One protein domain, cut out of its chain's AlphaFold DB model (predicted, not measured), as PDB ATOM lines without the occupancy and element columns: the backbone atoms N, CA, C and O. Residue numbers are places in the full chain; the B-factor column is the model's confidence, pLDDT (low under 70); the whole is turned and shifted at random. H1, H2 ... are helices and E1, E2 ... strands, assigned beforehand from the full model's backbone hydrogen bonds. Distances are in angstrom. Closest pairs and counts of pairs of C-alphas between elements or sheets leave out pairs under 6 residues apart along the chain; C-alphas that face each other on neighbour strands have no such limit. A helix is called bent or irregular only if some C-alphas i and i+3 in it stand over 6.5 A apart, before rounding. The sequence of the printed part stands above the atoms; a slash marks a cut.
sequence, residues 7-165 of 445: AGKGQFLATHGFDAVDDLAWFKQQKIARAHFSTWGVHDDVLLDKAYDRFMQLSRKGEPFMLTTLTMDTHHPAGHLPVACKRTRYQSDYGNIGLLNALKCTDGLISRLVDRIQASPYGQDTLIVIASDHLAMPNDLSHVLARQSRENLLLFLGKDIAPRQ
ATOM      1  N   ALA A   7    -107.661 -29.640 -28.624       89.44
ATOM      2  CA  ALA A   7    -108.202 -29.806 -29.976       89.44
ATOM      3  C   ALA A   7    -108.835 -31.192 -30.245       89.44
ATOM      4  O   ALA A   7    -108.883 -31.635 -31.387       89.44
ATOM      5  N   GLY A   8    -109.280 -31.911 -29.203       91.06
ATOM      6  CA  GLY A   8    -109.935 -33.219 -29.343       91.06
ATOM      7  C   GLY A   8    -109.034 -34.355 -29.851       91.06
ATOM      8  O   GLY A   8    -109.540 -35.428 -30.182       91.06
ATOM      9  N   LYS A   9    -107.707 -34.159 -29.902       92.06
ATOM     10  CA  LYS A   9    -106.770 -35.091 -30.558       92.06
ATOM     11  C   LYS A   9    -106.810 -36.513 -29.988       92.06
ATOM     12  O   LYS A   9    -106.726 -37.474 -30.737       92.06
ATOM     13  N   GLY A  10    -106.951 -36.655 -28.674       91.62
ATOM     14  CA  GLY A  10    -106.964 -37.946 -27.991       91.62
ATOM     15  C   GLY A  10    -108.191 -38.767 -28.373       91.62
ATOM     16  O   GLY A  10    -108.055 -39.941 -28.696       91.62
ATOM     17  N   GLN A  11    -109.361 -38.123 -28.426       91.56
ATOM     18  CA  GLN A  11    -110.591 -38.762 -28.889       91.56
ATOM     19  C   GLN A  11    -110.473 -39.170 -30.358       91.56
ATOM     20  O   GLN A  11    -110.845 -40.283 -30.707       91.56
ATOM     21  N   PHE A  12    -109.925 -38.287 -31.199       94.25
ATOM     22  CA  PHE A  12    -109.702 -38.581 -32.611       94.25
ATOM     23  C   PHE A  12    -108.801 -39.809 -32.792       94.25
ATOM     24  O   PHE A  12    -109.205 -40.770 -33.432       94.25
ATOM     25  N   LEU A  13    -107.615 -39.833 -32.177       94.44
ATOM     26  CA  LEU A  13    -106.690 -40.964 -32.309       94.44
ATOM     27  C   LEU A  13    -107.317 -42.279 -31.814       94.44
ATOM     28  O   LEU A  13    -107.213 -43.295 -32.498       94.44
ATOM     29  N   ALA A  14    -108.029 -42.247 -30.681       89.19
ATOM     30  CA  ALA A  14    -108.680 -43.425 -30.102       89.19
ATOM     31  C   ALA A  14    -109.786 -44.019 -30.993       89.19
ATOM     32  O   ALA A  14    -110.021 -45.223 -30.952       89.19
ATOM     33  N   THR A  15    -110.465 -43.203 -31.805       91.94
ATOM     34  CA  THR A  15    -111.506 -43.682 -32.729       91.94
ATOM     35  C   THR A  15    -110.991 -43.992 -34.135       91.94
ATOM     36  O   THR A  15    -111.748 -44.520 -34.943       91.94
ATOM     37  N   HIS A  16    -109.719 -43.704 -34.432       93.94
ATOM     38  CA  HIS A  16    -109.122 -43.843 -35.770       93.94
ATOM     39  C   HIS A  16    -108.009 -44.903 -35.820       93.94
ATOM     40  O   HIS A  16    -107.046 -44.771 -36.574       93.94
ATOM     41  N   GLY A  17    -108.149 -45.968 -35.025       93.75
ATOM     42  CA  GLY A  17    -107.335 -47.181 -35.152       93.75
ATOM     43  C   GLY A  17    -105.941 -47.121 -34.522       93.75
ATOM     44  O   GLY A  17    -105.120 -47.979 -34.825       93.75
ATOM     45  N   PHE A  18    -105.649 -46.145 -33.655       96.06
ATOM     46  CA  PHE A  18    -104.419 -46.167 -32.856       96.06
ATOM     47  C   PHE A  18    -104.578 -47.097 -31.646       96.06
ATOM     48  O   PHE A  18    -105.442 -46.867 -30.802       96.06
ATOM     49  N   ASP A  19    -103.691 -48.086 -31.506       94.81
ATOM     50  CA  ASP A  19    -103.718 -49.028 -30.373       94.81
ATOM     51  C   ASP A  19    -103.316 -48.389 -29.034       94.81
ATOM     52  O   ASP A  19    -103.729 -48.835 -27.964       94.81
ATOM     53  N   ALA A  20    -102.452 -47.370 -29.072       94.00
ATOM     54  CA  ALA A  20    -101.926 -46.702 -27.885       94.00
ATOM     55  C   ALA A  20    -101.599 -45.230 -28.163       94.00
ATOM     56  O   ALA A  20    -101.089 -44.886 -29.232       94.00
ATOM     57  N   VAL A  21    -101.846 -44.370 -27.168       95.00
ATOM     58  CA  VAL A  21    -101.560 -42.930 -27.224       95.00
ATOM     59  C   VAL A  21    -100.871 -42.485 -25.933       95.00
ATOM     60  O   VAL A  21    -101.500 -42.393 -24.881       95.00
ATOM     61  N   ASP A  22     -99.589 -42.138 -26.035       95.62
ATOM     62  CA  ASP A  22     -98.790 -41.635 -24.913       95.62
ATOM     63  C   ASP A  22     -98.843 -40.095 -24.864       95.62
ATOM     64  O   ASP A  22     -97.998 -39.366 -25.402       95.62
ATOM     65  N   ASP A  23     -99.896 -39.566 -24.243       96.25
ATOM     66  CA  ASP A  23    -100.155 -38.129 -24.115       96.25
ATOM     67  C   ASP A  23     -99.478 -37.500 -22.873       96.25
ATOM     68  O   ASP A  23     -98.697 -38.135 -22.164       96.25
ATOM     69  N   LEU A  24     -99.724 -36.215 -22.600       96.94
ATOM     70  CA  LEU A  24     -99.142 -35.534 -21.437       96.94
ATOM     71  C   LEU A  24     -99.462 -36.223 -20.097       96.94
ATOM     72  O   LEU A  24     -98.618 -36.200 -19.199       96.94
ATOM     73  N   ALA A  25    -100.652 -36.808 -19.930       96.00
ATOM     74  CA  ALA A  25    -101.012 -37.497 -18.694       96.00
ATOM     75  C   ALA A  25    -100.139 -38.742 -18.500       96.00
ATOM     76  O   ALA A  25     -99.598 -38.936 -17.410       96.00
ATOM     77  N   TRP A  26     -99.914 -39.509 -19.571       96.88
ATOM     78  CA  TRP A  26     -98.990 -40.642 -19.555       96.88
ATOM     79  C   TRP A  26     -97.562 -40.215 -19.190       96.88
ATOM     80  O   TRP A  26     -96.949 -40.803 -18.297       96.88
ATOM     81  N   PHE A  27     -97.044 -39.142 -19.807       97.69
ATOM     82  CA  PHE A  27     -95.692 -38.634 -19.526       97.69
ATOM     83  C   PHE A  27     -95.538 -38.136 -18.078       97.69
ATOM     84  O   PHE A  27     -94.486 -38.327 -17.473       97.69
ATOM     85  N   LYS A  28     -96.581 -37.541 -17.485       96.38
ATOM     86  CA  LYS A  28     -96.572 -37.092 -16.079       96.38
ATOM     87  C   LYS A  28     -96.546 -38.233 -15.063       96.38
ATOM     88  O   LYS A  28     -96.125 -38.012 -13.932       96.38
ATOM     89  N   GLN A  29     -96.997 -39.426 -15.444       97.19
ATOM     90  CA  GLN A  29     -96.910 -40.621 -14.597       97.19
ATOM     91  C   GLN A  29     -95.499 -41.227 -14.597       97.19
ATOM     92  O   GLN A  29     -95.173 -42.044 -13.736       97.19
ATOM     93  N   GLN A  30     -94.640 -40.814 -15.533       95.88
ATOM     94  CA  GLN A  30     -93.251 -41.251 -15.595       95.88
ATOM     95  C   GLN A  30     -92.375 -40.445 -14.625       95.88
ATOM     96  O   GLN A  30     -92.685 -39.312 -14.256       95.88
ATOM     97  N   LYS A  31     -91.214 -40.996 -14.248       94.94
ATOM     98  CA  LYS A  31     -90.209 -40.318 -13.404       94.94
ATOM     99  C   LYS A  31     -89.405 -39.268 -14.191       94.94
ATOM    100  O   LYS A  31     -88.181 -39.342 -14.256       94.94
ATOM    101  N   ILE A  32     -90.088 -38.309 -14.816       96.81
ATOM    102  CA  ILE A  32     -89.484 -37.239 -15.621       96.81
ATOM    103  C   ILE A  32     -89.439 -35.954 -14.790       96.81
ATOM    104  O   ILE A  32     -90.438 -35.534 -14.207       96.81
ATOM    105  N   ALA A  33     -88.273 -35.309 -14.727       96.81
ATOM    106  CA  ALA A  33     -88.121 -34.065 -13.983       96.81
ATOM    107  C   ALA A  33     -88.947 -32.931 -14.614       96.81
ATOM    108  O   ALA A  33     -88.999 -32.788 -15.834       96.81
ATOM    109  N   ARG A  34     -89.519 -32.056 -13.776       95.81
ATOM    110  CA  ARG A  34     -90.367 -30.927 -14.209       95.81
ATOM    111  C   ARG A  34     -89.711 -30.025 -15.263       95.81
ATOM    112  O   ARG A  34     -90.416 -29.446 -16.077       95.81
ATOM    113  N   ALA A  35     -88.383 -29.917 -15.262       96.06
ATOM    114  CA  ALA A  35     -87.633 -29.125 -16.235       96.06
ATOM    115  C   ALA A  35     -87.738 -29.639 -17.685       96.06
ATOM    116  O   ALA A  35     -87.392 -28.895 -18.592       96.06
ATOM    117  N   HIS A  36     -88.207 -30.874 -17.899       97.31
ATOM    118  CA  HIS A  36     -88.472 -31.447 -19.223       97.31
ATOM    119  C   HIS A  36     -89.913 -31.207 -19.709       97.31
ATOM    120  O   HIS A  36     -90.366 -31.865 -20.641       97.31
ATOM    121  N   PHE A  37     -90.648 -30.286 -19.081       96.75
ATOM    122  CA  PHE A  37     -91.999 -29.920 -19.492       96.75
ATOM    123  C   PHE A  37     -92.106 -28.417 -19.749       96.75
ATOM    124  O   PHE A  37     -91.688 -27.603 -18.923       96.75
ATOM    125  N   SER A  38     -92.756 -28.068 -20.856       94.00
ATOM    126  CA  SER A  38     -93.242 -26.726 -21.165       94.00
ATOM    127  C   SER A  38     -94.754 -26.636 -20.918       94.00
ATOM    128  O   SER A  38     -95.408 -27.599 -20.502       94.00
ATOM    129  N   THR A  39     -95.349 -25.477 -21.200       92.00
ATOM    130  CA  THR A  39     -96.815 -25.322 -21.202       92.00
ATOM    131  C   THR A  39     -97.503 -26.177 -22.266       92.00
ATOM    132  O   THR A  39     -98.696 -26.443 -22.146       92.00
ATOM    133  N   TRP A  40     -96.767 -26.620 -23.288       94.12
ATOM    134  CA  TRP A  40     -97.304 -27.360 -24.427       94.12
ATOM    135  C   TRP A  40     -97.151 -28.879 -24.311       94.12
ATOM    136  O   TRP A  40     -97.823 -29.629 -25.022       94.12
ATOM    137  N   GLY A  41     -96.325 -29.356 -23.380       95.69
ATOM    138  CA  GLY A  41     -96.146 -30.779 -23.126       95.69
ATOM    139  C   GLY A  41     -94.745 -31.118 -22.647       95.69
ATOM    140  O   GLY A  41     -94.034 -30.275 -22.105       95.69
ATOM    141  N   VAL A  42     -94.367 -32.379 -22.828       97.69
ATOM    142  CA  VAL A  42     -92.974 -32.810 -22.664       97.69
ATOM    143  C   VAL A  42     -92.107 -32.232 -23.790       97.69
ATOM    144  O   VAL A  42     -92.566 -32.139 -24.927       97.69
ATOM    145  N   HIS A  43     -90.878 -31.852 -23.456       97.81
ATOM    146  CA  HIS A  43     -89.865 -31.372 -24.392       97.81
ATOM    147  C   HIS A  43     -89.430 -32.453 -25.399       97.81
ATOM    148  O   HIS A  43     -89.497 -33.655 -25.108       97.81
ATOM    149  N   ASP A  44     -88.947 -32.025 -26.570       98.12
ATOM    150  CA  ASP A  44     -88.590 -32.901 -27.691       98.12
ATOM    151  C   ASP A  44     -87.423 -33.841 -27.345       98.12
ATOM    152  O   ASP A  44     -87.349 -34.947 -27.877       98.12
ATOM    153  N   ASP A  45     -86.537 -33.440 -26.422       97.50
ATOM    154  CA  ASP A  45     -85.408 -34.265 -25.977       97.50
ATOM    155  C   ASP A  45     -85.880 -35.583 -25.346       97.50
ATOM    156  O   ASP A  45     -85.455 -36.663 -25.751       97.50
ATOM    157  N   VAL A  46     -86.832 -35.504 -24.419       98.25
ATOM    158  CA  VAL A  46     -87.437 -36.680 -23.788       98.25
ATOM    159  C   VAL A  46     -88.426 -37.372 -24.721       98.25
ATOM    160  O   VAL A  46     -88.497 -38.602 -24.726       98.25
ATOM    161  N   LEU A  47     -89.194 -36.613 -25.509       98.50
ATOM    162  CA  LEU A  47     -90.171 -37.175 -26.440       98.50
ATOM    163  C   LEU A  47     -89.513 -38.114 -27.457       98.50
ATOM    164  O   LEU A  47     -89.969 -39.244 -27.623       98.50
ATOM    165  N   LEU A  48     -88.456 -37.653 -28.131       98.62
ATOM    166  CA  LEU A  48     -87.814 -38.401 -29.213       98.62
ATOM    167  C   LEU A  48     -86.966 -39.564 -28.679       98.62
ATOM    168  O   LEU A  48     -86.906 -40.613 -29.319       98.62
ATOM    169  N   ASP A  49     -86.407 -39.451 -27.469       98.12
ATOM    170  CA  ASP A  49     -85.809 -40.601 -26.782       98.12
ATOM    171  C   ASP A  49     -86.850 -41.687 -26.481       98.12
ATOM    172  O   ASP A  49     -86.612 -42.869 -26.738       98.12
ATOM    173  N   LYS A  50     -88.040 -41.300 -26.001       98.25
ATOM    174  CA  LYS A  50     -89.137 -42.250 -25.762       98.25
ATOM    175  C   LYS A  50     -89.698 -42.835 -27.055       98.25
ATOM    176  O   LYS A  50     -90.053 -44.013 -27.070       98.25
ATOM    177  N   ALA A  51     -89.723 -42.064 -28.141       98.50
ATOM    178  CA  ALA A  51     -90.090 -42.569 -29.459       98.50
ATOM    179  C   ALA A  51     -89.125 -43.673 -29.924       98.50
ATOM    180  O   ALA A  51     -89.578 -44.708 -30.405       98.50
ATOM    181  N   TYR A  52     -87.815 -43.513 -29.705       98.81
ATOM    182  CA  TYR A  52     -86.850 -44.573 -30.006       98.81
ATOM    183  C   TYR A  52     -87.046 -45.823 -29.136       98.81
ATOM    184  O   TYR A  52     -87.021 -46.942 -29.651       98.81
ATOM    185  N   ASP A  53     -87.273 -45.655 -27.829       98.44
ATOM    186  CA  ASP A  53     -87.560 -46.781 -26.929       98.44
ATOM    187  C   ASP A  53     -88.795 -47.566 -27.410       98.44
ATOM    188  O   ASP A  53     -88.785 -48.801 -27.458       98.44
ATOM    189  N   ARG A  54     -89.849 -46.844 -27.817       98.25
ATOM    190  CA  ARG A  54     -91.086 -47.426 -28.343       98.25
ATOM    191  C   ARG A  54     -90.872 -48.111 -29.689       98.25
ATOM    192  O   ARG A  54     -91.374 -49.216 -29.867       98.25
ATOM    193  N   PHE A  55     -90.100 -47.505 -30.590       98.69
ATOM    194  CA  PHE A  55     -89.677 -48.121 -31.849       98.69
ATOM    195  C   PHE A  55     -89.000 -49.471 -31.586       98.69
ATOM    196  O   PHE A  55     -89.486 -50.494 -32.050       98.69
ATOM    197  N   MET A  56     -87.969 -49.511 -30.734       98.75
ATOM    198  CA  MET A  56     -87.268 -50.758 -30.405       98.75
ATOM    199  C   MET A  56     -88.187 -51.804 -29.764       98.75
ATOM    200  O   MET A  56     -88.033 -52.998 -30.018       98.75
ATOM    201  N   GLN A  57     -89.135 -51.382 -28.922       98.25
ATOM    202  CA  GLN A  57     -90.125 -52.281 -28.334       98.25
ATOM    203  C   GLN A  57     -91.045 -52.892 -29.398       98.25
ATOM    204  O   GLN A  57     -91.286 -54.097 -29.353       98.25
ATOM    205  N   LEU A  58     -91.573 -52.076 -30.313       98.31
ATOM    206  CA  LEU A  58     -92.480 -52.519 -31.372       98.31
ATOM    207  C   LEU A  58     -91.749 -53.411 -32.380       98.31
ATOM    208  O   LEU A  58     -92.204 -54.520 -32.638       98.31
ATOM    209  N   SER A  59     -90.562 -53.012 -32.840       98.44
ATOM    210  CA  SER A  59     -89.767 -53.805 -33.784       98.44
ATOM    211  C   SER A  59     -89.387 -55.185 -33.240       98.44
ATOM    212  O   SER A  59     -89.373 -56.162 -33.984       98.44
ATOM    213  N   ARG A  60     -89.136 -55.316 -31.929       98.25
ATOM    214  CA  ARG A  60     -88.859 -56.618 -31.291       98.25
ATOM    215  C   ARG A  60     -90.050 -57.575 -31.287       98.25
ATOM    216  O   ARG A  60     -89.828 -58.772 -31.129       98.25
ATOM    217  N   LYS A  61     -91.283 -57.077 -31.421       97.38
ATOM    218  CA  LYS A  61     -92.475 -57.934 -31.508       97.38
ATOM    219  C   LYS A  61     -92.589 -58.641 -32.860       97.38
ATOM    220  O   LYS A  61     -93.220 -59.687 -32.918       97.38
ATOM    221  N   GLY A  62     -91.969 -58.098 -33.910       95.62
ATOM    222  CA  GLY A  62     -91.976 -58.688 -35.252       95.62
ATOM    223  C   GLY A  62     -93.274 -58.487 -36.041       95.62
ATOM    224  O   GLY A  62     -93.446 -59.122 -37.075       95.62
ATOM    225  N   GLU A  63     -94.176 -57.621 -35.577       96.94
ATOM    226  CA  GLU A  63     -95.406 -57.245 -36.287       96.94
ATOM    227  C   GLU A  63     -95.229 -55.868 -36.953       96.94
ATOM    228  O   GLU A  63     -94.593 -54.993 -36.351       96.94
ATOM    229  N   PRO A  64     -95.790 -55.633 -38.158       97.00
ATOM    230  CA  PRO A  64     -95.806 -54.306 -38.766       97.00
ATOM    231  C   PRO A  64     -96.498 -53.290 -37.857       97.00
ATOM    232  O   PRO A  64     -97.536 -53.578 -37.263       97.00
ATOM    233  N   PHE A  65     -95.949 -52.082 -37.764       97.75
ATOM    234  CA  PHE A  65     -96.518 -51.026 -36.934       97.75
ATOM    235  C   PHE A  65     -96.378 -49.655 -37.586       97.75
ATOM    236  O   PHE A  65     -95.471 -49.401 -38.376       97.75
ATOM    237  N   MET A  66     -97.250 -48.739 -37.172       96.94
ATOM    238  CA  MET A  66     -97.094 -47.310 -37.409       96.94
ATOM    239  C   MET A  66     -96.790 -46.625 -36.076       96.94
ATOM    240  O   MET A  66     -97.574 -46.706 -35.133       96.94
ATOM    241  N   LEU A  67     -95.659 -45.920 -35.998       97.94
ATOM    242  CA  LEU A  67     -95.312 -45.076 -34.855       97.94
ATOM    243  C   LEU A  67     -95.286 -43.616 -35.301       97.94
ATOM    244  O   LEU A  67     -94.448 -43.223 -36.105       97.94
ATOM    245  N   THR A  68     -96.190 -42.806 -34.752       96.69
ATOM    246  CA  THR A  68     -96.246 -41.362 -35.018       96.69
ATOM    247  C   THR A  68     -95.822 -40.586 -33.777       96.69
ATOM    248  O   THR A  68     -96.263 -40.891 -32.670       96.69
ATOM    249  N   THR A  69     -94.980 -39.568 -33.958       96.81
ATOM    250  CA  THR A  69     -94.532 -38.667 -32.886       96.81
ATOM    251  C   THR A  69     -94.721 -37.216 -33.318       96.81
ATOM    252  O   THR A  69     -94.390 -36.867 -34.445       96.81
ATOM    253  N   LEU A  70     -95.253 -36.378 -32.424       96.12
ATOM    254  CA  LEU A  70     -95.518 -34.956 -32.665       96.12
ATOM    255  C   LEU A  70     -94.641 -34.101 -31.747       96.12
ATOM    256  O   LEU A  70     -94.878 -34.079 -30.536       96.12
ATOM    257  N   THR A  71     -93.657 -33.417 -32.329       97.19
ATOM    258  CA  THR A  71     -92.774 -32.464 -31.638       97.19
ATOM    259  C   THR A  71     -93.525 -31.207 -31.205       97.19
ATOM    260  O   THR A  71     -94.618 -30.919 -31.694       97.19
ATOM    261  N   MET A  72     -92.968 -30.473 -30.240       95.12
ATOM    262  CA  MET A  72     -93.639 -29.318 -29.635       95.12
ATOM    263  C   MET A  72     -92.719 -28.126 -29.347       95.12
ATOM    264  O   MET A  72     -93.203 -27.012 -29.135       95.12
ATOM    265  N   ASP A  73     -91.399 -28.308 -29.358       96.56
ATOM    266  CA  ASP A  73     -90.484 -27.249 -28.922       96.56
ATOM    267  C   ASP A  73     -90.390 -26.074 -29.900       96.56
ATOM    268  O   ASP A  73     -89.960 -24.987 -29.526       96.56
ATOM    269  N   THR A  74     -90.868 -26.222 -31.132       95.62
ATOM    270  CA  THR A  74     -90.920 -25.139 -32.127       95.62
ATOM    271  C   THR A  74     -92.188 -24.282 -32.024       95.62
ATOM    272  O   THR A  74     -92.430 -23.418 -32.870       95.62
ATOM    273  N   HIS A  75     -93.003 -24.474 -30.982       95.19
ATOM    274  CA  HIS A  75     -94.249 -23.738 -30.810       95.19
ATOM    275  C   HIS A  75     -94.032 -22.240 -30.514       95.19
ATOM    276  O   HIS A  75     -93.121 -21.834 -29.786       95.19
ATOM    277  N   HIS A  76     -94.924 -21.398 -31.039       92.00
ATOM    278  CA  HIS A  76     -94.943 -19.951 -30.806       92.00
ATOM    279  C   HIS A  76     -95.087 -19.603 -29.299       92.00
ATOM    280  O   HIS A  76     -95.596 -20.427 -28.523       92.00
ATOM    281  N   PRO A  77     -94.669 -18.395 -28.855       92.38
ATOM    282  CA  PRO A  77     -94.177 -17.259 -29.652       92.38
ATOM    283  C   PRO A  77     -92.674 -17.264 -29.969       92.38
ATOM    284  O   PRO A  77     -92.276 -16.525 -30.858       92.38
ATOM    285  N   ALA A  78     -91.852 -18.051 -29.271       93.19
ATOM    286  CA  ALA A  78     -90.388 -17.990 -29.386       93.19
ATOM    287  C   ALA A  78     -89.705 -19.369 -29.313       93.19
ATOM    288  O   ALA A  78     -88.506 -19.450 -29.063       93.19
ATOM    289  N   GLY A  79     -90.454 -20.466 -29.474       93.00
ATOM    290  CA  GLY A  79     -89.952 -21.813 -29.207       93.00
ATOM    291  C   GLY A  79     -89.693 -22.088 -27.717       93.00
ATOM    292  O   GLY A  79     -89.675 -21.192 -26.871       93.00
ATOM    293  N   HIS A  80     -89.490 -23.360 -27.386       94.69
ATOM    294  CA  HIS A  80     -89.307 -23.883 -26.034       94.69
ATOM    295  C   HIS A  80     -88.026 -24.709 -26.001       94.69
ATOM    296  O   HIS A  80     -88.033 -25.893 -26.300       94.69
ATOM    297  N   LEU A  81     -86.899 -24.083 -25.664       94.44
ATOM    298  CA  LEU A  81     -85.594 -24.741 -25.737       94.44
ATOM    299  C   LEU A  81     -85.468 -25.854 -24.670       94.44
ATOM    300  O   LEU A  81     -85.483 -25.534 -23.475       94.44
ATOM    301  N   PRO A  82     -85.289 -27.130 -25.059       94.00
ATOM    302  CA  PRO A  82     -85.273 -28.240 -24.113       94.00
ATOM    303  C   PRO A  82     -83.979 -28.292 -23.296       94.00
ATOM    304  O   PRO A  82     -82.978 -27.632 -23.606       94.00
ATOM    305  N   VAL A  83     -83.973 -29.111 -22.238       93.94
ATOM    306  CA  VAL A  83     -82.844 -29.205 -21.298       93.94
ATOM    307  C   VAL A  83     -81.559 -29.618 -22.006       93.94
ATOM    308  O   VAL A  83     -80.519 -28.995 -21.767       93.94
ATOM    309  N   ALA A  84     -81.640 -30.591 -22.919       94.50
ATOM    310  CA  ALA A  84     -80.513 -31.055 -23.727       94.50
ATOM    311  C   ALA A  84     -79.843 -29.942 -24.561       94.50
ATOM    312  O   ALA A  84     -78.668 -30.049 -24.907       94.50
ATOM    313  N   CYS A  85     -80.559 -28.850 -24.840       94.56
ATOM    314  CA  CYS A  85     -80.136 -27.787 -25.747       94.56
ATOM    315  C   CYS A  85     -80.033 -26.407 -25.094       94.56
ATOM    316  O   CYS A  85     -79.921 -25.417 -25.808       94.56
ATOM    317  N   LYS A  86     -80.021 -26.278 -23.758       89.88
ATOM    318  CA  LYS A  86     -80.002 -24.958 -23.077       89.88
ATOM    319  C   LYS A  86     -78.898 -24.003 -23.562       89.88
ATOM    320  O   LYS A  86     -79.054 -22.778 -23.517       89.88
ATOM    321  N   ARG A  87     -77.777 -24.556 -24.031       90.06
ATOM    322  CA  ARG A  87     -76.619 -23.815 -24.560       90.06
ATOM    323  C   ARG A  87     -76.614 -23.672 -26.085       90.06
ATOM    324  O   ARG A  87     -75.737 -23.003 -26.619       90.06
ATOM    325  N   THR A  88     -77.575 -24.267 -26.783       91.25
ATOM    326  CA  THR A  88     -77.704 -24.172 -28.236       91.25
ATOM    327  C   THR A  88     -78.057 -22.746 -28.623       91.25
ATOM    328  O   THR A  88     -78.999 -22.154 -28.090       91.25
ATOM    329  N   ARG A  89     -77.280 -22.195 -29.555       94.25
ATOM    330  CA  ARG A  89     -77.569 -20.928 -30.218       94.25
ATOM    331  C   ARG A  89     -77.502 -21.108 -31.728       94.25
ATOM    332  O   ARG A  89     -76.601 -21.792 -32.234       94.25
ATOM    333  N   TYR A  90     -78.459 -20.528 -32.434       95.19
ATOM    334  CA  TYR A  90     -78.444 -20.383 -33.878       95.19
ATOM    335  C   TYR A  90     -77.817 -19.032 -34.218       95.19
ATOM    336  O   TYR A  90     -78.204 -18.002 -33.669       95.19
ATOM    337  N   GLN A  91     -76.799 -19.051 -35.075       94.19
ATOM    338  CA  GLN A  91     -76.148 -17.830 -35.533       94.19
ATOM    339  C   GLN A  91     -77.008 -17.231 -36.641       94.19
ATOM    340  O   GLN A  91     -77.274 -17.893 -37.640       94.19
ATOM    341  N   SER A  92     -77.475 -16.005 -36.434       92.94
ATOM    342  CA  SER A  92     -78.348 -15.300 -37.364       92.94
ATOM    343  C   SER A  92     -77.958 -13.834 -37.444       92.94
ATOM    344  O   SER A  92     -77.645 -13.221 -36.422       92.94
ATOM    345  N   ASP A  93     -78.069 -13.262 -38.640       93.56
ATOM    346  CA  ASP A  93     -77.891 -11.825 -38.878       93.56
ATOM    347  C   ASP A  93     -78.973 -10.974 -38.188       93.56
ATOM    348  O   ASP A  93     -78.804  -9.773 -37.998       93.56
ATOM    349  N   TYR A  94     -80.075 -11.600 -37.757       90.81
ATOM    350  CA  TYR A  94     -81.179 -10.959 -37.034       90.81
ATOM    351  C   TYR A  94     -81.007 -11.008 -35.504       90.81
ATOM    352  O   TYR A  94     -81.926 -10.679 -34.754       90.81
ATOM    353  N   GLY A  95     -79.831 -11.422 -35.025       91.19
ATOM    354  CA  GLY A  95     -79.523 -11.552 -33.605       91.19
ATOM    355  C   GLY A  95     -80.002 -12.869 -32.991       91.19
ATOM    356  O   GLY A  95     -80.237 -13.868 -33.670       91.19
ATOM    357  N   ASN A  96     -80.100 -12.897 -31.659       92.19
ATOM    358  CA  ASN A  96     -80.483 -14.098 -30.919       92.19
ATOM    359  C   ASN A  96     -82.012 -14.229 -30.825       92.19
ATOM    360  O   ASN A  96     -82.624 -13.665 -29.918       92.19
ATOM    361  N   ILE A  97     -82.600 -14.998 -31.741       94.88
ATOM    362  CA  ILE A  97     -84.043 -15.270 -31.805       94.88
ATOM    363  C   ILE A  97     -84.343 -16.625 -31.157       94.88
ATOM    364  O   ILE A  97     -83.674 -17.623 -31.448       94.88
ATOM    365  N   GLY A  98     -85.348 -16.674 -30.279       94.62
ATOM    366  CA  GLY A  98     -85.698 -17.877 -29.526       94.62
ATOM    367  C   GLY A  98     -86.089 -19.025 -30.450       94.62
ATOM    368  O   GLY A  98     -85.541 -20.125 -30.329       94.62
ATOM    369  N   LEU A  99     -86.955 -18.744 -31.429       95.75
ATOM    370  CA  LEU A  99     -87.471 -19.772 -32.327       95.75
ATOM    371  C   LEU A  99     -86.360 -20.419 -33.162       95.75
ATOM    372  O   LEU A  99     -86.372 -21.631 -33.353       95.75
ATOM    373  N   LEU A 100     -85.358 -19.649 -33.598       96.50
ATOM    374  CA  LEU A 100     -84.209 -20.193 -34.331       96.50
ATOM    375  C   LEU A 100     -83.378 -21.156 -33.469       96.50
ATOM    376  O   LEU A 100     -82.896 -22.175 -33.964       96.50
ATOM    377  N   ASN A 101     -83.236 -20.875 -32.170       96.50
ATOM    378  CA  ASN A 101     -82.551 -21.780 -31.243       96.50
ATOM    379  C   ASN A 101     -83.328 -23.088 -31.049       96.50
ATOM    380  O   ASN A 101     -82.715 -24.157 -31.021       96.50
ATOM    381  N   ALA A 102     -84.655 -23.000 -30.924       96.19
ATOM    382  CA  ALA A 102     -85.528 -24.164 -30.809       96.19
ATOM    383  C   ALA A 102     -85.504 -25.008 -32.091       96.19
ATOM    384  O   ALA A 102     -85.246 -26.203 -32.008       96.19
ATOM    385  N   LEU A 103     -85.635 -24.385 -33.270       96.00
ATOM    386  CA  LEU A 103     -85.527 -25.057 -34.572       96.00
ATOM    387  C   LEU A 103     -84.201 -25.810 -34.714       96.00
ATOM    388  O   LEU A 103     -84.210 -26.993 -35.030       96.00
ATOM    389  N   LYS A 104     -83.069 -25.162 -34.400       97.44
ATOM    390  CA  LYS A 104     -81.746 -25.809 -34.423       97.44
ATOM    391  C   LYS A 104     -81.661 -27.016 -33.489       97.44
ATOM    392  O   LYS A 104     -80.984 -27.991 -33.799       97.44
ATOM    393  N   CYS A 105     -82.278 -26.927 -32.313       97.75
ATOM    394  CA  CYS A 105     -82.286 -28.036 -31.370       97.75
ATOM    395  C   CYS A 105     -83.160 -29.194 -31.863       97.75
ATOM    396  O   CYS A 105     -82.677 -30.321 -31.924       97.75
ATOM    397  N   THR A 106     -84.418 -28.915 -32.216       96.88
ATOM    398  CA  THR A 106     -85.372 -29.925 -32.690       96.88
ATOM    399  C   THR A 106     -84.843 -30.625 -33.941       96.88
ATOM    400  O   THR A 106     -84.900 -31.849 -33.991       96.88
ATOM    401  N   ASP A 107     -84.237 -29.896 -34.884       97.56
ATOM    402  CA  ASP A 107     -83.546 -30.467 -36.051       97.56
ATOM    403  C   ASP A 107     -82.506 -31.521 -35.635       97.56
ATOM    404  O   ASP A 107     -82.629 -32.691 -35.989       97.56
ATOM    405  N   GLY A 108     -81.560 -31.160 -34.761       98.00
ATOM    406  CA  GLY A 108     -80.528 -32.092 -34.299       98.00
ATOM    407  C   GLY A 108     -81.053 -33.275 -33.469       98.00
ATOM    408  O   GLY A 108     -80.460 -34.357 -33.490       98.00
ATOM    409  N   LEU A 109     -82.150 -33.103 -32.724       98.38
ATOM    410  CA  LEU A 109     -82.795 -34.203 -31.997       98.38
ATOM    411  C   LEU A 109     -83.506 -35.169 -32.957       98.38
ATOM    412  O   LEU A 109     -83.401 -36.383 -32.777       98.38
ATOM    413  N   ILE A 110     -84.168 -34.650 -33.996       98.56
ATOM    414  CA  ILE A 110     -84.781 -35.456 -35.058       98.56
ATOM    415  C   ILE A 110     -83.700 -36.219 -35.825       98.56
ATOM    416  O   ILE A 110     -83.830 -37.434 -35.972       98.56
ATOM    417  N   SER A 111     -82.607 -35.566 -36.241       98.44
ATOM    418  CA  SER A 111     -81.492 -36.244 -36.921       98.44
ATOM    419  C   SER A 111     -80.957 -37.408 -36.087       98.44
ATOM    420  O   SER A 111     -80.818 -38.518 -36.586       98.44
ATOM    421  N   ARG A 112     -80.766 -37.202 -34.777       98.56
ATOM    422  CA  ARG A 112     -80.317 -38.264 -33.866       98.56
ATOM    423  C   ARG A 112     -81.298 -39.435 -33.796       98.56
ATOM    424  O   ARG A 112     -80.858 -40.580 -33.706       98.56
ATOM    425  N   LEU A 113     -82.606 -39.176 -33.780       98.75
ATOM    426  CA  LEU A 113     -83.612 -40.240 -33.805       98.75
ATOM    427  C   LEU A 113     -83.511 -41.049 -35.105       98.75
ATOM    428  O   LEU A 113     -83.472 -42.276 -35.049       98.75
ATOM    429  N   VAL A 114     -83.419 -40.364 -36.247       98.62
ATOM    430  CA  VAL A 114     -83.265 -40.986 -37.571       98.62
ATOM    431  C   VAL A 114     -82.011 -41.855 -37.618       98.62
ATOM    432  O   VAL A 114     -82.115 -43.041 -37.932       98.62
ATOM    433  N   ASP A 115     -80.859 -41.315 -37.215       98.62
ATOM    434  CA  ASP A 115     -79.582 -42.034 -37.203       98.62
ATOM    435  C   ASP A 115     -79.659 -43.296 -36.334       98.62
ATOM    436  O   ASP A 115     -79.212 -44.374 -36.731       98.62
ATOM    437  N   ARG A 116     -80.277 -43.195 -35.148       98.69
ATOM    438  CA  ARG A 116     -80.453 -44.338 -34.239       98.69
ATOM    439  C   ARG A 116     -81.369 -45.412 -34.819       98.69
ATOM    440  O   ARG A 116     -81.118 -46.594 -34.580       98.69
ATOM    441  N   ILE A 117     -82.431 -45.027 -35.528       98.69
ATOM    442  CA  ILE A 117     -83.335 -45.971 -36.201       98.69
ATOM    443  C   ILE A 117     -82.589 -46.666 -37.343       98.69
ATOM    444  O   ILE A 117     -82.566 -47.895 -37.384       98.69
ATOM    445  N   GLN A 118     -81.925 -45.907 -38.219       97.88
ATOM    446  CA  GLN A 118     -81.196 -46.445 -39.373       97.88
ATOM    447  C   GLN A 118     -80.034 -47.363 -38.973       97.88
ATOM    448  O   GLN A 118     -79.805 -48.376 -39.632       97.88
ATOM    449  N   ALA A 119     -79.337 -47.049 -37.877       98.19
ATOM    450  CA  ALA A 119     -78.260 -47.876 -37.331       98.19
ATOM    451  C   ALA A 119     -78.752 -49.105 -36.542       98.19
ATOM    452  O   ALA A 119     -77.945 -49.952 -36.154       98.19
ATOM    453  N   SER A 120     -80.054 -49.212 -36.258       98.31
ATOM    454  CA  SER A 120     -80.613 -50.358 -35.537       98.31
ATOM    455  C   SER A 120     -80.718 -51.604 -36.434       98.31
ATOM    456  O   SER A 120     -80.795 -51.475 -37.658       98.31
ATOM    457  N   PRO A 121     -80.836 -52.818 -35.857       98.12
ATOM    458  CA  PRO A 121     -81.102 -54.040 -36.626       98.12
ATOM    459  C   PRO A 121     -82.383 -53.995 -37.475       98.12
ATOM    460  O   PRO A 121     -82.531 -54.799 -38.389       98.12
ATOM    461  N   TYR A 122     -83.298 -53.067 -37.177       98.12
ATOM    462  CA  TYR A 122     -84.601 -52.929 -37.829       98.12
ATOM    463  C   TYR A 122     -84.647 -51.774 -38.839       98.12
ATOM    464  O   TYR A 122     -85.630 -51.626 -39.560       98.12
ATOM    465  N   GLY A 123     -83.588 -50.958 -38.926       97.19
ATOM    466  CA  GLY A 123     -83.578 -49.746 -39.750       97.19
ATOM    467  C   GLY A 123     -83.744 -50.008 -41.247       97.19
ATOM    468  O   GLY A 123     -84.270 -49.167 -41.966       97.19
ATOM    469  N   GLN A 124     -83.327 -51.188 -41.715       96.19
ATOM    470  CA  GLN A 124     -83.468 -51.601 -43.115       96.19
ATOM    471  C   GLN A 124     -84.918 -51.925 -43.505       96.19
ATOM    472  O   GLN A 124     -85.245 -51.839 -44.683       96.19
ATOM    473  N   ASP A 125     -85.763 -52.257 -42.528       96.75
ATOM    474  CA  ASP A 125     -87.187 -52.585 -42.685       96.75
ATOM    475  C   ASP A 125     -88.078 -51.456 -42.131       96.75
ATOM    476  O   ASP A 125     -89.156 -51.672 -41.589       96.75
ATOM    477  N   THR A 126     -87.582 -50.214 -42.170       97.88
ATOM    478  CA  THR A 126     -88.294 -49.046 -41.641       97.88
ATOM    479  C   THR A 126     -88.345 -47.936 -42.683       97.88
ATOM    480  O   THR A 126     -87.312 -47.458 -43.152       97.88
ATOM    481  N   LEU A 127     -89.556 -47.474 -42.993       98.19
ATOM    482  CA  LEU A 127     -89.785 -46.225 -43.713       98.19
ATOM    483  C   LEU A 127     -89.968 -45.091 -42.700       98.19
ATOM    484  O   LEU A 127     -90.912 -45.099 -41.913       98.19
ATOM    485  N   ILE A 128     -89.070 -44.111 -42.723       98.56
ATOM    486  CA  ILE A 128     -89.130 -42.932 -41.858       98.56
ATOM    487  C   ILE A 128     -89.725 -41.771 -42.652       98.56
ATOM    488  O   ILE A 128     -89.273 -41.470 -43.759       98.56
ATOM    489  N   VAL A 129     -90.713 -41.093 -42.067       98.44
ATOM    490  CA  VAL A 129     -91.347 -39.903 -42.644       98.44
ATOM    491  C   VAL A 129     -91.145 -38.720 -41.706       98.44
ATOM    492  O   VAL A 129     -91.477 -38.801 -40.525       98.44
ATOM    493  N   ILE A 130     -90.624 -37.615 -42.237       98.38
ATOM    494  CA  ILE A 130     -90.508 -36.338 -41.528       98.38
ATOM    495  C   ILE A 130     -91.404 -35.340 -42.252       98.38
ATOM    496  O   ILE A 130     -91.185 -35.051 -43.427       98.38
ATOM    497  N   ALA A 131     -92.423 -34.838 -41.561       97.38
ATOM    498  CA  ALA A 131     -93.416 -33.946 -42.140       97.38
ATOM    499  C   ALA A 131     -93.686 -32.750 -41.222       97.38
ATOM    500  O   ALA A 131     -93.819 -32.914 -40.009       97.38
ATOM    501  N   SER A 132     -93.793 -31.560 -41.810       95.44
ATOM    502  CA  SER A 132     -94.341 -30.383 -41.133       95.44
ATOM    503  C   SER A 132     -95.865 -30.467 -41.084       95.44
ATOM    504  O   SER A 132     -96.505 -30.881 -42.051       95.44
ATOM    505  N   ASP A 133     -96.450 -30.030 -39.977       93.75
ATOM    506  CA  ASP A 133     -97.895 -29.912 -39.809       93.75
ATOM    507  C   ASP A 133     -98.443 -28.649 -40.488       93.75
ATOM    508  O   ASP A 133     -99.421 -28.718 -41.237       93.75
ATOM    509  N   HIS A 134     -97.805 -27.497 -40.263       95.25
ATOM    510  CA  HIS A 134     -98.216 -26.216 -40.823       95.25
ATOM    511  C   HIS A 134     -97.069 -25.198 -40.951       95.25
ATOM    512  O   HIS A 134     -96.022 -25.290 -40.310       95.25
ATOM    513  N   LEU A 135     -97.313 -24.136 -41.731       94.38
ATOM    514  CA  LEU A 135     -96.426 -22.973 -41.784       94.38
ATOM    515  C   LEU A 135     -96.429 -22.232 -40.445       94.38
ATOM    516  O   LEU A 135     -97.454 -22.152 -39.769       94.38
ATOM    517  N   ALA A 136     -95.305 -21.621 -40.081       93.31
ATOM    518  CA  ALA A 136     -95.190 -20.916 -38.810       93.31
ATOM    519  C   ALA A 136     -96.255 -19.803 -38.645       93.31
ATOM    520  O   ALA A 136     -96.384 -18.904 -39.487       93.31
ATOM    521  N   MET A 137     -96.995 -19.872 -37.534       92.94
ATOM    522  CA  MET A 137     -97.896 -18.823 -37.033       92.94
ATOM    523  C   MET A 137     -97.106 -17.610 -36.507       92.94
ATOM    524  O   MET A 137     -95.896 -17.741 -36.316       92.94
ATOM    525  N   PRO A 138     -97.742 -16.449 -36.242       95.00
ATOM    526  CA  PRO A 138     -97.056 -15.279 -35.690       95.00
ATOM    527  C   PRO A 138     -96.162 -15.600 -34.476       95.00
ATOM    528  O   PRO A 138     -96.582 -16.278 -33.540       95.00
ATOM    529  N   ASN A 139     -94.912 -15.136 -34.517       95.56
ATOM    530  CA  ASN A 139     -93.826 -15.463 -33.585       95.56
ATOM    531  C   ASN A 139     -92.683 -14.420 -33.662       95.56
ATOM    532  O   ASN A 139     -92.730 -13.493 -34.475       95.56
ATOM    533  N   ASP A 140     -91.638 -14.580 -32.849       95.88
ATOM    534  CA  ASP A 140     -90.474 -13.681 -32.770       95.88
ATOM    535  C   ASP A 140     -89.603 -13.620 -34.050       95.88
ATOM    536  O   ASP A 140     -88.815 -12.690 -34.223       95.88
ATOM    537  N   LEU A 141     -89.811 -14.532 -35.002       95.38
ATOM    538  CA  LEU A 141     -89.195 -14.566 -36.333       95.38
ATOM    539  C   LEU A 141     -90.113 -14.015 -37.448       95.38
ATOM    540  O   LEU A 141     -89.712 -13.941 -38.609       95.38
ATOM    541  N   SER A 142     -91.344 -13.594 -37.140       95.75
ATOM    542  CA  SER A 142     -92.339 -13.215 -38.165       95.75
ATOM    543  C   SER A 142     -91.888 -12.114 -39.125       95.75
ATOM    544  O   SER A 142     -92.218 -12.168 -40.307       95.75
ATOM    545  N   HIS A 143     -91.099 -11.147 -38.654       93.81
ATOM    546  CA  HIS A 143     -90.569 -10.065 -39.487       93.81
ATOM    547  C   HIS A 143     -89.636 -10.565 -40.607       93.81
ATOM    548  O   HIS A 143     -89.573  -9.952 -41.673       93.81
ATOM    549  N   VAL A 144     -88.946 -11.687 -40.375       93.88
ATOM    550  CA  VAL A 144     -88.122 -12.378 -41.372       93.88
ATOM    551  C   VAL A 144     -89.013 -13.215 -42.289       93.88
ATOM    552  O   VAL A 144     -88.934 -13.099 -43.510       93.88
ATOM    553  N   LEU A 145     -89.902 -14.019 -41.699       94.50
ATOM    554  CA  LEU A 145     -90.763 -14.961 -42.423       94.50
ATOM    555  C   LEU A 145     -91.734 -14.274 -43.390       94.50
ATOM    556  O   LEU A 145     -92.050 -14.837 -44.432       94.50
ATOM    557  N   ALA A 146     -92.184 -13.055 -43.080       94.62
ATOM    558  CA  ALA A 146     -93.074 -12.271 -43.939       94.62
ATOM    559  C   ALA A 146     -92.459 -11.910 -45.304       94.62
ATOM    560  O   ALA A 146     -93.183 -11.511 -46.212       94.62
ATOM    561  N   ARG A 147     -91.134 -12.027 -45.451       94.69
ATOM    562  CA  ARG A 147     -90.394 -11.701 -46.682       94.69
ATOM    563  C   ARG A 147     -89.944 -12.941 -47.456       94.69
ATOM    564  O   ARG A 147     -89.177 -12.808 -48.403       94.69
ATOM    565  N   GLN A 148     -90.365 -14.133 -47.036       93.81
ATOM    566  CA  GLN A 148     -89.933 -15.400 -47.620       93.81
ATOM    567  C   GLN A 148     -91.101 -16.134 -48.271       93.81
ATOM    568  O   GLN A 148     -92.237 -16.063 -47.797       93.81
ATOM    569  N   SER A 149     -90.799 -16.903 -49.320       92.69
ATOM    570  CA  SER A 149     -91.673 -18.009 -49.709       92.69
ATOM    571  C   SER A 149     -91.562 -19.090 -48.638       92.69
ATOM    572  O   SER A 149     -90.454 -19.443 -48.235       92.69
ATOM    573  N   ARG A 150     -92.698 -19.564 -48.127       92.19
ATOM    574  CA  ARG A 150     -92.749 -20.507 -47.006       92.19
ATOM    575  C   ARG A 150     -93.383 -21.803 -47.474       92.19
ATOM    576  O   ARG A 150     -94.464 -21.780 -48.054       92.19
ATOM    577  N   GLU A 151     -92.733 -22.909 -47.158       91.88
ATOM    578  CA  GLU A 151     -93.138 -24.247 -47.575       91.88
ATOM    579  C   GLU A 151     -93.113 -25.191 -46.369       91.88
ATOM    580  O   GLU A 151     -92.396 -24.959 -45.394       91.88
ATOM    581  N   ASN A 152     -93.922 -26.247 -46.431       93.12
ATOM    582  CA  ASN A 152     -93.866 -27.348 -45.472       93.12
ATOM    583  C   ASN A 152     -92.810 -28.365 -45.919       93.12
ATOM    584  O   ASN A 152     -92.650 -28.606 -47.115       93.12
ATOM    585  N   LEU A 153     -92.140 -29.011 -44.965       94.31
ATOM    586  CA  LEU A 153     -91.247 -30.130 -45.253       94.31
ATOM    587  C   LEU A 153     -92.048 -31.431 -45.382       94.31
ATOM    588  O   LEU A 153     -92.917 -31.710 -44.558       94.31
ATOM    589  N   LEU A 154     -91.697 -32.253 -46.370       96.62
ATOM    590  CA  LEU A 154     -92.079 -33.660 -46.451       96.62
ATOM    591  C   LEU A 154     -90.880 -34.463 -46.968       96.62
ATOM    592  O   LEU A 154     -90.448 -34.282 -48.105       96.62
ATOM    593  N   LEU A 155     -90.343 -35.341 -46.126       97.38
ATOM    594  CA  LEU A 155     -89.167 -36.155 -46.413       97.38
ATOM    595  C   LEU A 155     -89.454 -37.623 -46.095       97.38
ATOM    596  O   LEU A 155     -89.926 -37.944 -45.007       97.38
ATOM    597  N   PHE A 156     -89.117 -38.503 -47.035       97.88
ATOM    598  CA  PHE A 156     -89.197 -39.955 -46.888       97.88
ATOM    599  C   PHE A 156     -87.790 -40.548 -46.934       97.88
ATOM    600  O   PHE A 156     -87.028 -40.247 -47.853       97.88
ATOM    601  N   LEU A 157     -87.457 -41.399 -45.966       97.88
ATOM    602  CA  LEU A 157     -86.165 -42.074 -45.859       97.88
ATOM    603  C   LEU A 157     -86.390 -43.580 -45.694       97.88
ATOM    604  O   LEU A 157     -87.114 -44.002 -44.796       97.88
ATOM    605  N   GLY A 158     -85.745 -44.389 -46.528       95.75
ATOM    606  CA  GLY A 158     -85.827 -45.850 -46.478       95.75
ATOM    607  C   GLY A 158     -84.704 -46.489 -47.290       95.75
ATOM    608  O   GLY A 158     -84.103 -45.822 -48.133       95.75
ATOM    609  N   LYS A 159     -84.414 -47.771 -47.033       91.81
ATOM    610  CA  LYS A 159     -83.286 -48.513 -47.629       91.81
ATOM    611  C   LYS A 159     -83.221 -48.401 -49.158       91.81
ATOM    612  O   LYS A 159     -82.153 -48.131 -49.698       91.81
ATOM    613  N   ASP A 160     -84.357 -48.588 -49.828       89.62
ATOM    614  CA  ASP A 160     -84.445 -48.689 -51.291       89.62
ATOM    615  C   ASP A 160     -85.000 -47.411 -51.951       89.62
ATOM    616  O   ASP A 160     -85.453 -47.418 -53.097       89.62
ATOM    617  N   ILE A 161     -84.960 -46.282 -51.235       93.44
ATOM    618  CA  ILE A 161     -85.400 -44.981 -51.748       93.44
ATOM    619  C   ILE A 161     -84.175 -44.182 -52.193       93.44
ATOM    620  O   ILE A 161     -83.424 -43.651 -51.377       93.44
ATOM    621  N   ALA A 162     -83.985 -44.066 -53.509       94.12
ATOM    622  CA  ALA A 162     -82.923 -43.237 -54.067       94.12
ATOM    623  C   ALA A 162     -83.126 -41.748 -53.702       94.12
ATOM    624  O   ALA A 162     -84.247 -41.241 -53.852       94.12
ATOM    625  N   PRO A 163     -82.067 -41.019 -53.289       96.19
ATOM    626  CA  PRO A 163     -82.160 -39.591 -53.010       96.19
ATOM    627  C   PRO A 163     -82.629 -38.812 -54.238       96.19
ATOM    628  O   PRO A 163     -81.995 -38.842 -55.294       96.19
ATOM    629  N   ARG A 164     -83.746 -38.099 -54.099       95.38
ATOM    630  CA  ARG A 164     -84.272 -37.192 -55.121       95.38
ATOM    631  C   ARG A 164     -85.197 -36.162 -54.498       95.38
ATOM    632  O   ARG A 164     -85.866 -36.442 -53.507       95.38
ATOM    633  N   GLN A 165     -85.288 -35.004 -55.135       94.50
ATOM    634  CA  GLN A 165     -86.312 -34.010 -54.845       94.50
ATOM    635  C   GLN A 165     -87.408 -34.113 -55.905       94.50
ATOM    636  O   GLN A 165     -87.120 -34.166 -57.101       94.50
TER     637      GLN A 165
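Overview. This is residues 7 to 165 of the 445 residues of a protein of Stenotrophomonas sp (UniProt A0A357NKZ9). What does the model look like? A short ribbon of two strands, E1 and E2, lies next to H4, one of two long helices, H3 and H4, that run side by side the same way. H1 and H2 stand off from this pair, and the short H5 is far from the middle. What is it made of? The 159 printed residues hold five named helices and two named strands, in the order H1 H2 H3 H4 E1 H5 E2; the sheet E1 - E2 is antiparallel, and under half of the residues are in named elements, mostly helix. How large is it? It is compact, with a radius of gyration of the C-alphas of 16.9 A and spans of 49 by 42 by 32 A.

Arrangement. How do the strands pair? E1, residues 128 to 131, and E2, residues 154 to 157, are antiparallel at 170 degrees; N 128 and O 157 are 2.9 A apart, within hydrogen-bond range. What is near them? The closest C-alphas of E1 and H4, residues 98 to 118, are those of Ile 128 and Val 114, 7.5 A apart. H4 touches H3, residues 44 to 59, closest at the C-alphas of Leu 113 and Leu 48, 6.5 A, at a shallow tilt of 17 degrees, the same way. And the other helices? H1, residues 7 to 15, H2, residues 24 to 29, and H5, residues 142 to 145, touch no helix. Every O i to N i+4 pair is within hydrogen-bond range in H2, H3 and H4, and 4 of 5 in H1; H5 is too short for such a pair.

Along the chain. How long are the elements? H4 is 30.6 A, H3 21.8 A and H1 14.5 A from first to last C-alpha. H1 is irregular: C-alphas 7 and 10 are 8.5 A apart. Where are the anchors? C-alpha 7 is at (-108.202, -29.806, -29.976) and C-alpha 157 at (-86.165, -42.074, -45.859).

Size, cuts and confidence. What is the greatest extent? The two C-alphas farthest apart, those of Gly 62 and Asp 93, are 49.1 A apart. Are there cuts, long links or weak spots? The printed part has no cut; the links H2 to H3 and H3 to H4 are long, and no printed residue is under 70 in pLDDT.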